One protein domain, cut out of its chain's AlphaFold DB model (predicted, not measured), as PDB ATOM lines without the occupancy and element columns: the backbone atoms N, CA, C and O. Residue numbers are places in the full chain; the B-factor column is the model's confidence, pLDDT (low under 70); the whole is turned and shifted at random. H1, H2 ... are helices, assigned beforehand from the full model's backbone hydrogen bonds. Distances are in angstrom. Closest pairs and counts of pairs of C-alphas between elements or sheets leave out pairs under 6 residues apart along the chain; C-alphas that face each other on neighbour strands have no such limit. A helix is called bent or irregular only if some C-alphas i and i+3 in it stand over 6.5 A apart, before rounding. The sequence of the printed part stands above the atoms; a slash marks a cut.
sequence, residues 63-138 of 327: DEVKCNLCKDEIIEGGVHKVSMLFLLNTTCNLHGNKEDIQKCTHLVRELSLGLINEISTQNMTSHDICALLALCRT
ATOM      1  N   ASP A  63     -16.322 105.588  15.619       77.88
ATOM      2  CA  ASP A  63     -14.980 105.365  15.064       77.88
ATOM      3  C   ASP A  63     -14.822 105.809  13.590       77.88
ATOM      4  O   ASP A  63     -14.152 105.155  12.785       77.88
ATOM      5  N   GLU A  64     -15.379 106.969  13.212       86.00
ATOM      6  CA  GLU A  64     -15.155 107.563  11.874       86.00
ATOM      7  C   GLU A  64     -13.659 107.727  11.553       86.00
ATOM      8  O   GLU A  64     -13.237 107.575  10.403       86.00
ATOM      9  N   VAL A  65     -12.842 107.987  12.578       90.75
ATOM     10  CA  VAL A  65     -11.383 108.102  12.461       90.75
ATOM     11  C   VAL A  65     -10.756 106.777  12.022       90.75
ATOM     12  O   VAL A  65      -9.955 106.775  11.088       90.75
ATOM     13  N   LYS A  66     -11.151 105.645  12.623       92.12
ATOM     14  CA  LYS A  66     -10.635 104.316  12.247       92.12
ATOM     15  C   LYS A  66     -11.071 103.927  10.841       92.12
ATOM     16  O   LYS A  66     -10.271 103.393  10.078       92.12
ATOM     17  N   CYS A  67     -12.311 104.251  10.473       92.69
ATOM     18  CA  CYS A  67     -12.808 104.018   9.122       92.69
ATOM     19  C   CYS A  67     -11.985 104.780   8.071       92.69
ATOM     20  O   CYS A  67     -11.614 104.215   7.042       92.69
ATOM     21  N   ASN A  68     -11.675 106.057   8.319       94.12
ATOM     22  CA  ASN A  68     -10.860 106.845   7.396       94.12
ATOM     23  C   ASN A  68      -9.409 106.351   7.340       94.12
ATOM     24  O   ASN A  68      -8.911 106.150   6.239       94.12
ATOM     25  N   LEU A  69      -8.789 106.037   8.485       95.25
ATOM     26  CA  LEU A  69      -7.453 105.425   8.535       95.25
ATOM     27  C   LEU A  69      -7.384 104.128   7.725       95.25
ATOM     28  O   LEU A  69      -6.486 103.959   6.907       95.25
ATOM     29  N   CYS A  70      -8.368 103.245   7.894       95.69
ATOM     30  CA  CYS A  70      -8.439 102.016   7.113       95.69
ATOM     31  C   CYS A  70      -8.536 102.315   5.612       95.69
ATOM     32  O   CYS A  70      -7.821 101.721   4.807       95.69
ATOM     33  N   LYS A  71      -9.402 103.253   5.211       95.06
ATOM     34  CA  LYS A  71      -9.557 103.608   3.794       95.06
ATOM     35  C   LYS A  71      -8.258 104.139   3.204       95.06
ATOM     36  O   LYS A  71      -7.948 103.786   2.067       95.06
ATOM     37  N   ASP A  72      -7.539 104.962   3.957       96.06
ATOM     38  CA  ASP A  72      -6.271 105.546   3.536       96.06
ATOM     39  C   ASP A  72      -5.199 104.456   3.380       96.06
ATOM     40  O   ASP A  72      -4.575 104.389   2.322       96.06
ATOM     41  N   GLU A  73      -5.080 103.519   4.332       95.56
ATOM     42  CA  GLU A  73      -4.157 102.373   4.232       95.56
ATOM     43  C   GLU A  73      -4.457 101.472   3.023       95.56
ATOM     44  O   GLU A  73      -3.539 101.051   2.317       95.56
ATOM     45  N   ILE A  74      -5.734 101.194   2.737       94.25
ATOM     46  CA  ILE A  74      -6.127 100.391   1.569       94.25
ATOM     47  C   ILE A  74      -5.800 101.121   0.258       94.25
ATOM     48  O   ILE A  74      -5.317 100.497  -0.690       94.25
ATOM     49  N   ILE A  75      -6.041 102.434   0.188       94.12
ATOM     50  CA  ILE A  75      -5.738 103.239  -1.004       94.12
ATOM     51  C   ILE A  75      -4.222 103.318  -1.222       94.12
ATOM     52  O   ILE A  75      -3.751 103.036  -2.326       94.12
ATOM     53  N   GLU A  76      -3.456 103.660  -0.186       95.19
ATOM     54  CA  GLU A  76      -1.996 103.764  -0.242       95.19
ATOM     55  C   GLU A  76      -1.356 102.409  -0.579       95.19
ATOM     56  O   GLU A  76      -0.538 102.302  -1.499       95.19
ATOM     57  N   GLY A  77      -1.807 101.340   0.076       91.94
ATOM     58  CA  GLY A  77      -1.366  99.976  -0.190       91.94
ATOM     59  C   GLY A  77      -1.629  99.511  -1.622       91.94
ATOM     60  O   GLY A  77      -0.769  98.872  -2.237       91.94
ATOM     61  N   GLY A  78      -2.789  99.879  -2.176       88.69
ATOM     62  CA  GLY A  78      -3.146  99.610  -3.568       88.69
ATOM     63  C   GLY A  78      -2.214 100.306  -4.565       88.69
ATOM     64  O   GLY A  78      -1.788  99.689  -5.543       88.69
ATOM     65  N   VAL A  79      -1.819 101.556  -4.294       91.69
ATOM     66  CA  VAL A  79      -0.855 102.308  -5.124       91.69
ATOM     67  C   VAL A  79       0.520 101.636  -5.120       91.69
ATOM     68  O   VAL A  79       1.158 101.520  -6.169       91.69
ATOM     69  N   HIS A  80       0.956 101.132  -3.965       93.31
ATOM     70  CA  HIS A  80       2.242 100.451  -3.812       93.31
ATOM     71  C   HIS A  80       2.238  98.975  -4.244       93.31
ATOM     72  O   HIS A  80       3.283  98.327  -4.176       93.31
ATOM     73  N   LYS A  81       1.105  98.445  -4.732       89.75
ATOM     74  CA  LYS A  81       0.927  97.029  -5.111       89.75
ATOM     75  C   LYS A  81       1.316  96.058  -3.991       89.75
ATOM     76  O   LYS A  81       1.859  94.982  -4.249       89.75
ATOM     77  N   VAL A  82       1.063  96.443  -2.741       91.62
ATOM     78  CA  VAL A  82       1.266  95.561  -1.587       91.62
ATOM     79  C   VAL A  82       0.246  94.421  -1.657       91.62
ATOM     80  O   VAL A  82      -0.867  94.602  -2.149       91.62
ATOM     81  N   SER A  83       0.620  93.226  -1.192       92.75
ATOM     82  CA  SER A  83      -0.307  92.090  -1.149       92.75
ATOM     83  C   SER A  83      -1.554  92.444  -0.336       92.75
ATOM     84  O   SER A  83      -1.444  92.868   0.816       92.75
ATOM     85  N   MET A  84      -2.736  92.225  -0.915       90.88
ATOM     86  CA  MET A  84      -4.008  92.572  -0.279       90.88
ATOM     87  C   MET A  84      -4.179  91.887   1.082       90.88
ATOM     88  O   MET A  84      -4.626  92.510   2.036       90.88
ATOM     89  N   LEU A  85      -3.734  90.634   1.213       92.81
ATOM     90  CA  LEU A  85      -3.800  89.894   2.476       92.81
ATOM     91  C   LEU A  85      -2.938  90.540   3.574       92.81
ATOM     92  O   LEU A  85      -3.330  90.567   4.739       92.81
ATOM     93  N   PHE A  86      -1.786  91.106   3.203       94.25
ATOM     94  CA  PHE A  86      -0.948  91.856   4.138       94.25
ATOM     95  C   PHE A  86      -1.618  93.168   4.565       94.25
ATOM     96  O   PHE A  86      -1.599  93.495   5.751       94.25
ATOM     97  N   LEU A  87      -2.242  93.887   3.625       94.81
ATOM     98  CA  LEU A  87      -2.985  95.116   3.925       94.81
ATOM     99  C   LEU A  87      -4.144  94.844   4.880       94.81
ATOM    100  O   LEU A  87      -4.197  95.464   5.934       94.81
ATOM    101  N   LEU A  88      -4.985  93.850   4.575       93.88
ATOM    102  CA  LEU A  88      -6.116  93.459   5.422       93.88
ATOM    103  C   LEU A  88      -5.666  93.105   6.848       93.88
ATOM    104  O   LEU A  88      -6.246  93.568   7.830       93.88
ATOM    105  N   ASN A  89      -4.579  92.340   6.976       94.56
ATOM    106  CA  ASN A  89      -4.043  91.971   8.283       94.56
ATOM    107  C   ASN A  89      -3.437  93.170   9.037       94.56
ATOM    108  O   ASN A  89      -3.515  93.231  10.261       94.56
ATOM    109  N   THR A  90      -2.856  94.138   8.321       95.38
ATOM    110  CA  THR A  90      -2.328  95.372   8.925       95.38
ATOM    111  C   THR A  90      -3.469  96.254   9.424       95.38
ATOM    112  O   THR A  90      -3.447  96.655  10.588       95.38
ATOM    113  N   THR A  91      -4.514  96.436   8.610       95.38
ATOM    114  CA  THR A  91      -5.709  97.209   8.970       95.38
ATOM    115  C   THR A  91      -6.454  96.614  10.164       95.38
ATOM    116  O   THR A  91      -7.027  97.363  10.949       95.38
ATOM    117  N   CYS A  92      -6.398  95.292  10.391       95.62
ATOM    118  CA  CYS A  92      -6.980  94.680  11.592       95.62
ATOM    119  C   CYS A  92      -6.407  95.254  12.897       95.62
ATOM    120  O   CYS A  92      -7.119  95.294  13.899       95.62
ATOM    121  N   ASN A  93      -5.167  95.760  12.901       96.06
ATOM    122  CA  ASN A  93      -4.571  96.387  14.086       96.06
ATOM    123  C   ASN A  93      -5.270  97.698  14.491       96.06
ATOM    124  O   ASN A  93      -5.130  98.128  15.636       96.06
ATOM    125  N   LEU A  94      -6.055  98.310  13.594       94.38
ATOM    126  CA  LEU A  94      -6.790  99.550  13.858       94.38
ATOM    127  C   LEU A  94      -7.941  99.369  14.859       94.38
ATOM    128  O   LEU A  94      -8.399 100.357  15.434       94.38
ATOM    129  N   HIS A  95      -8.381  98.133  15.129       88.44
ATOM    130  CA  HIS A  95      -9.411  97.845  16.139       88.44
ATOM    131  C   HIS A  95      -9.000  98.291  17.551       88.44
ATOM    132  O   HIS A  95      -9.847  98.713  18.341       88.44
ATOM    133  N   GLY A  96      -7.700  98.267  17.868       89.44
ATOM    134  CA  GLY A  96      -7.129  98.704  19.150       89.44
ATOM    135  C   GLY A  96      -7.303  97.708  20.306       89.44
ATOM    136  O   GLY A  96      -6.434  97.626  21.176       89.44
ATOM    137  N   ASN A  97      -8.372  96.908  20.302       91.19
ATOM    138  CA  ASN A  97      -8.589  95.811  21.246       91.19
ATOM    139  C   ASN A  97      -7.930  94.514  20.749       91.19
ATOM    140  O   ASN A  97      -8.119  94.107  19.607       91.19
ATOM    141  N   LYS A  98      -7.187  93.821  21.620       93.00
ATOM    142  CA  LYS A  98      -6.486  92.573  21.277       93.00
ATOM    143  C   LYS A  98      -7.433  91.455  20.837       93.00
ATOM    144  O   LYS A  98      -7.068  90.693  19.948       93.00
ATOM    145  N   GLU A  99      -8.612  91.355  21.444       90.12
ATOM    146  CA  GLU A  99      -9.594  90.319  21.099       90.12
ATOM    147  C   GLU A  99     -10.173  90.543  19.698       90.12
ATOM    148  O   GLU A  99     -10.236  89.614  18.893       90.12
ATOM    149  N   ASP A 100     -10.507  91.791  19.370       86.25
ATOM    150  CA  ASP A 100     -11.055  92.158  18.062       86.25
ATOM    151  C   ASP A 100      -9.993  92.063  16.961       86.25
ATOM    152  O   ASP A 100     -10.278  91.568  15.871       86.25
ATOM    153  N   ILE A 101      -8.738  92.422  17.267       92.75
ATOM    154  CA  ILE A 101      -7.596  92.193  16.371       92.75
ATOM    155  C   ILE A 101      -7.474  90.698  16.049       92.75
ATOM    156  O   ILE A 101      -7.342  90.338  14.882       92.75
ATOM    157  N   GLN A 102      -7.561  89.813  17.048       92.00
ATOM    158  CA  GLN A 102      -7.467  88.366  16.823       92.00
ATOM    159  C   GLN A 102      -8.615  87.827  15.968       92.00
ATOM    160  O   GLN A 102      -8.357  87.059  15.041       92.00
ATOM    161  N   LYS A 103      -9.857  88.250  16.233       88.25
ATOM    162  CA  LYS A 103     -11.027  87.865  15.428       88.25
ATOM    163  C   LYS A 103     -10.910  88.368  13.990       88.25
ATOM    164  O   LYS A 103     -11.118  87.595  13.060       88.25
ATOM    165  N   CYS A 104     -10.503  89.623  13.802       92.75
ATOM    166  CA  CYS A 104     -10.279  90.207  12.482       92.75
ATOM    167  C   CYS A 104      -9.181  89.452  11.719       92.75
ATOM    168  O   CYS A 104      -9.393  89.029  10.586       92.75
ATOM    169  N   THR A 105      -8.030  89.194  12.349       93.19
ATOM    170  CA  THR A 105      -6.944  88.422  11.731       93.19
ATOM    171  C   THR A 105      -7.370  86.988  11.410       93.19
ATOM    172  O   THR A 105      -6.940  86.449  10.391       93.19
ATOM    173  N   HIS A 106      -8.198  86.359  12.247       89.56
ATOM    174  CA  HIS A 106      -8.758  85.038  11.962       89.56
ATOM    175  C   HIS A 106      -9.646  85.072  10.716       89.56
ATOM    176  O   HIS A 106      -9.410  84.312   9.781       89.56
ATOM    177  N   LEU A 107     -10.573  86.030  10.654       86.56
ATOM    178  CA  LEU A 107     -11.468  86.233   9.517       86.56
ATOM    179  C   LEU A 107     -10.682  86.496   8.219       86.56
ATOM    180  O   LEU A 107     -10.978  85.906   7.186       86.56
ATOM    181  N   VAL A 108      -9.609  87.294   8.277       90.12
ATOM    182  CA  VAL A 108      -8.689  87.537   7.145       90.12
ATOM    183  C   VAL A 108      -7.925  86.286   6.702       90.12
ATOM    184  O   VAL A 108      -7.585  86.173   5.526       90.12
ATOM    185  N   ARG A 109      -7.655  85.335   7.600       89.94
ATOM    186  CA  ARG A 109      -7.011  84.059   7.238       89.94
ATOM    187  C   ARG A 109      -7.978  83.066   6.609       89.94
ATOM    188  O   ARG A 109      -7.554  82.290   5.760       89.94
ATOM    189  N   GLU A 110      -9.232  83.075   7.045       86.44
ATOM    190  CA  GLU A 110     -10.282  82.199   6.515       86.44
ATOM    191  C   GLU A 110     -10.881  82.714   5.209       86.44
ATOM    192  O   GLU A 110     -11.401  81.930   4.415       86.44
ATOM    193  N   LEU A 111     -10.767  84.021   4.963       85.06
ATOM    194  CA  LEU A 111     -11.104  84.650   3.695       85.06
ATOM    195  C   LEU A 111     -10.476  83.870   2.537       85.06
ATOM    196  O   LEU A 111      -9.254  83.801   2.376       85.06
ATOM    197  N   SER A 112     -11.343  83.261   1.728       78.00
ATOM    198  CA  SER A 112     -10.912  82.417   0.625       78.00
ATOM    199  C   SER A 112     -10.053  83.225  -0.350       78.00
ATOM    200  O   SER A 112     -10.308  84.400  -0.629       78.00
ATOM    201  N   LEU A 113      -9.037  82.579  -0.930       81.75
ATOM    202  CA  LEU A 113      -8.227  83.188  -1.994       81.75
ATOM    203  C   LEU A 113      -9.101  83.692  -3.157       81.75
ATOM    204  O   LEU A 113      -8.729  84.650  -3.832       81.75
ATOM    205  N   GLY A 114     -10.272  83.071  -3.356       77.56
ATOM    206  CA  GLY A 114     -11.298  83.519  -4.290       77.56
ATOM    207  C   GLY A 114     -11.805  84.920  -3.964       77.56
ATOM    208  O   GLY A 114     -11.726  85.792  -4.826       77.56
ATOM    209  N   LEU A 115     -12.223  85.173  -2.717       79.12
ATOM    210  CA  LEU A 115     -12.716  86.494  -2.320       79.12
ATOM    211  C   LEU A 115     -11.619  87.560  -2.395       79.12
ATOM    212  O   LEU A 115     -11.882  88.682  -2.802       79.12
ATOM    213  N   ILE A 116     -10.369  87.220  -2.072       84.94
ATOM    214  CA  ILE A 116      -9.237  88.155  -2.212       84.94
ATOM    215  C   ILE A 116      -9.032  88.544  -3.679       84.94
ATOM    216  O   ILE A 116      -8.788  89.713  -3.990       84.94
ATOM    217  N   ASN A 117      -9.149  87.575  -4.589       82.31
ATOM    218  CA  ASN A 117      -9.059  87.844  -6.016       82.31
ATOM    219  C   ASN A 117     -10.256  88.675  -6.495       82.31
ATOM    220  O   ASN A 117     -10.076  89.599  -7.283       82.31
ATOM    221  N   GLU A 118     -11.461  88.418  -5.985       80.12
ATOM    222  CA  GLU A 118     -12.636  89.249  -6.252       80.12
ATOM    223  C   GLU A 118     -12.467  90.668  -5.723       80.12
ATOM    224  O   GLU A 118     -12.707  91.599  -6.471       80.12
ATOM    225  N   ILE A 119     -11.954  90.869  -4.512       81.94
ATOM    226  CA  ILE A 119     -11.659  92.203  -3.970       81.94
ATOM    227  C   ILE A 119     -10.654  92.947  -4.864       81.94
ATOM    228  O   ILE A 119     -10.767  94.155  -5.065       81.94
ATOM    229  N   SER A 120      -9.669  92.233  -5.414       80.00
ATOM    230  CA  SER A 120      -8.670  92.823  -6.309       80.00
ATOM    231  C   SER A 120      -9.188  93.082  -7.730       80.00
ATOM    232  O   SER A 120      -8.586  93.889  -8.440       80.00
ATOM    233  N   THR A 121     -10.222  92.371  -8.189       81.06
ATOM    234  CA  THR A 121     -10.672  92.385  -9.596       81.06
ATOM    235  C   THR A 121     -12.027  93.054  -9.784       81.06
ATOM    236  O   THR A 121     -12.232  93.795 -10.746       81.06
ATOM    237  N   GLN A 122     -12.955  92.817  -8.869       65.00
ATOM    238  CA  GLN A 122     -14.208  93.533  -8.744       65.00
ATOM    239  C   GLN A 122     -13.891  94.820  -7.991       65.00
ATOM    240  O   GLN A 122     -13.354  94.754  -6.896       65.00
ATOM    241  N   ASN A 123     -14.189  95.976  -8.592       71.56
ATOM    242  CA  ASN A 123     -13.968  97.328  -8.056       71.56
ATOM    243  C   ASN A 123     -14.660  97.563  -6.690       71.56
ATOM    244  O   ASN A 123     -15.560  98.400  -6.579       71.56
ATOM    245  N   MET A 124     -14.271  96.838  -5.645       82.56
ATOM    246  CA  MET A 124     -14.694  97.084  -4.283       82.56
ATOM    247  C   MET A 124     -14.060  98.392  -3.845       82.56
ATOM    248  O   MET A 124     -12.860  98.620  -4.004       82.56
ATOM    249  N   THR A 125     -14.885  99.294  -3.323       90.31
ATOM    250  CA  THR A 125     -14.357 100.558  -2.820       90.31
ATOM    251  C   THR A 125     -13.582 100.296  -1.531       90.31
ATOM    252  O   THR A 125     -13.911  99.373  -0.784       90.31
ATOM    253  N   SER A 126     -12.586 101.130  -1.218       92.56
ATOM    254  CA  SER A 126     -11.839 101.014   0.046       92.56
ATOM    255  C   SER A 126     -12.756 101.018   1.271       92.56
ATOM    256  O   SER A 126     -12.488 100.342   2.254       92.56
ATOM    257  N   HIS A 127     -13.892 101.713   1.192       90.62
ATOM    258  CA  HIS A 127     -14.898 101.707   2.244       90.62
ATOM    259  C   HIS A 127     -15.588 100.347   2.416       90.62
ATOM    260  O   HIS A 127     -15.847  99.955   3.549       90.62
ATOM    261  N   ASP A 128     -15.869  99.627   1.327       87.06
ATOM    262  CA  ASP A 128     -16.524  98.314   1.387       87.06
ATOM    263  C   ASP A 128     -15.568  97.266   1.972       87.06
ATOM    264  O   ASP A 128     -15.963  96.469   2.818       87.06
ATOM    265  N   ILE A 129     -14.283  97.350   1.614       90.81
ATOM    266  CA  ILE A 129     -13.215  96.531   2.202       90.81
ATOM    267  C   ILE A 129     -13.085  96.814   3.705       90.81
ATOM    268  O   ILE A 129     -13.088  95.896   4.519       90.81
ATOM    269  N   CYS A 130     -13.029  98.087   4.098       92.56
ATOM    270  CA  CYS A 130     -12.955  98.456   5.510       92.56
ATOM    271  C   CYS A 130     -14.215  98.085   6.298       92.56
ATOM    272  O   CYS A 130     -14.150  97.860   7.504       92.56
ATOM    273  N   ALA A 131     -15.368  98.002   5.638       88.38
ATOM    274  CA  ALA A 131     -16.592  97.528   6.261       88.38
ATOM    275  C   ALA A 131     -16.615  96.008   6.430       88.38
ATOM    276  O   ALA A 131     -17.092  95.533   7.456       88.38
ATOM    277  N   LEU A 132     -16.036  95.255   5.488       86.19
ATOM    278  CA  LEU A 132     -15.815  93.811   5.630       86.19
ATOM    279  C   LEU A 132     -14.983  93.493   6.883       86.19
ATOM    280  O   LEU A 132     -15.223  92.496   7.554       86.19
ATOM    281  N   LEU A 133     -14.044  94.378   7.229       89.19
ATOM    282  CA  LEU A 133     -13.215  94.282   8.436       89.19
ATOM    283  C   LEU A 133     -13.867  94.864   9.700       89.19
ATOM    284  O   LEU A 133     -13.194  94.991  10.722       89.19
ATOM    285  N   ALA A 134     -15.141  95.257   9.634       88.69
ATOM    286  CA  ALA A 134     -15.877  95.919  10.713       88.69
ATOM    287  C   ALA A 134     -15.241  97.234  11.223       88.69
ATOM    288  O   ALA A 134     -15.505  97.663  12.342       88.69
ATOM    289  N   LEU A 135     -14.420  97.905  10.404       88.38
ATOM    290  CA  LEU A 135     -13.800  99.201  10.725       88.38
ATOM    291  C   LEU A 135     -14.607 100.385  10.186       88.38
ATOM    292  O   LEU A 135     -14.524 101.493  10.711       88.38
ATOM    293  N   CYS A 136     -15.382 100.166   9.123       89.25
ATOM    294  CA  CYS A 136     -16.281 101.159   8.551       89.25
ATOM    295  C   CYS A 136     -17.733 100.727   8.685       89.25
ATOM    296  O   CYS A 136     -18.118  99.631   8.286       89.25
ATOM    297  N   ARG A 137     -18.577 101.656   9.125       82.94
ATOM    298  CA  ARG A 137     -20.017 101.474   9.022       82.94
ATOM    299  C   ARG A 137     -20.447 101.624   7.569       82.94
ATOM    300  O   ARG A 137     -20.351 102.711   7.004       82.94
ATOM    301  N   THR A 138     -20.994 100.565   6.993       71.38
ATOM    302  CA  THR A 138     -21.717 100.679   5.730       71.38
ATOM    303  C   THR A 138     -23.133 101.176   5.983       71.38
ATOM    304  O   THR A 138     -23.917 100.568   6.709       71.38
TER     305      THR A 138
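What this domain is: This is residues 63 to 138 of the 327 residues of the protein "Proactivator polypeptide-like 1" of Folsomia candida (UniProt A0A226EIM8). Three helices, H1, H2 and H3, run up and down side by side in a bent row with H2 in the middle, and two shorter helices, H4 and H5, complete the domain. H4 stands across the end of the row where H2 begins and H3 ends, and the chain then folds back so that H5 packs on H1, near H2 on the hollow side of the bend. The printed part has 76 residues with five named helices, H1 to H5 in chain order, and no named strand; the class is all helix. It is compact, with a radius of gyration of the C-alphas of 11.3 A, and rounded, spanning 30 by 24 by 23 A.

How they stand to each other: H1, residues 64 to 79, touches H2, residues 84 to 95, at a shallow tilt of 19 degrees, opposite ways. This is a helical hairpin, with the closest C-alphas, those of Cys 70 and Thr 91, 5.8 A apart. H2 is the hub, touching three other helices. It forms a second helical hairpin with H3, residues 98 to 110, at a shallow tilt of 20 degrees, opposite ways; the closest C-alphas, those of Cys 92 and Ile 101, are 5.4 A apart. H4, residues 113 to 121, only just touches H2, with 3 pairs of C-alphas within 8 A, and H2 does so with residues 84 to 85 alone. The closest C-alphas are those of Met 84 and Ile 116, 7.1 A apart, and the lines are about perpendicular at 87 degrees. H5, residues 126 to 132, touches H1 at a steep tilt of 62 degrees, opposite ways, with the closest C-alphas, those of Lys 71 and Ser 126, 5.1 A apart. H4 and H5 are close but not clearly touching, the closest C-alphas being those of Ile 119 and Ile 129 at 7.7 A. H2 and H5 are near each other. H1 and H3 are apart, and so are H3 and H4. Every O i to N i+4 pair is within hydrogen-bond range in H1, H3, H4 and H5, against 5 of 8 in H2.

Where its parts are: H1 begins at C-alpha 64, (-15.155, 107.563, 11.874), and is 22.8 A long. H2 measures 18.1 A; it is neither bent nor irregular, but only just: C-alphas 92 and 95 are 6.0 A apart. H3 measures 18.4 A, H4 12.2 A and H5 9.9 A. H5 ends at C-alpha 132, (-15.815, 93.811, 5.630).

The domain as a whole: The two C-alphas farthest apart, those of Lys 98 and Thr 121, are 31.2 A apart. The printed part has no cut, and its four links between helices are tight. The mean pLDDT of the printed part is 88.8, and residue 122 alone is under 70.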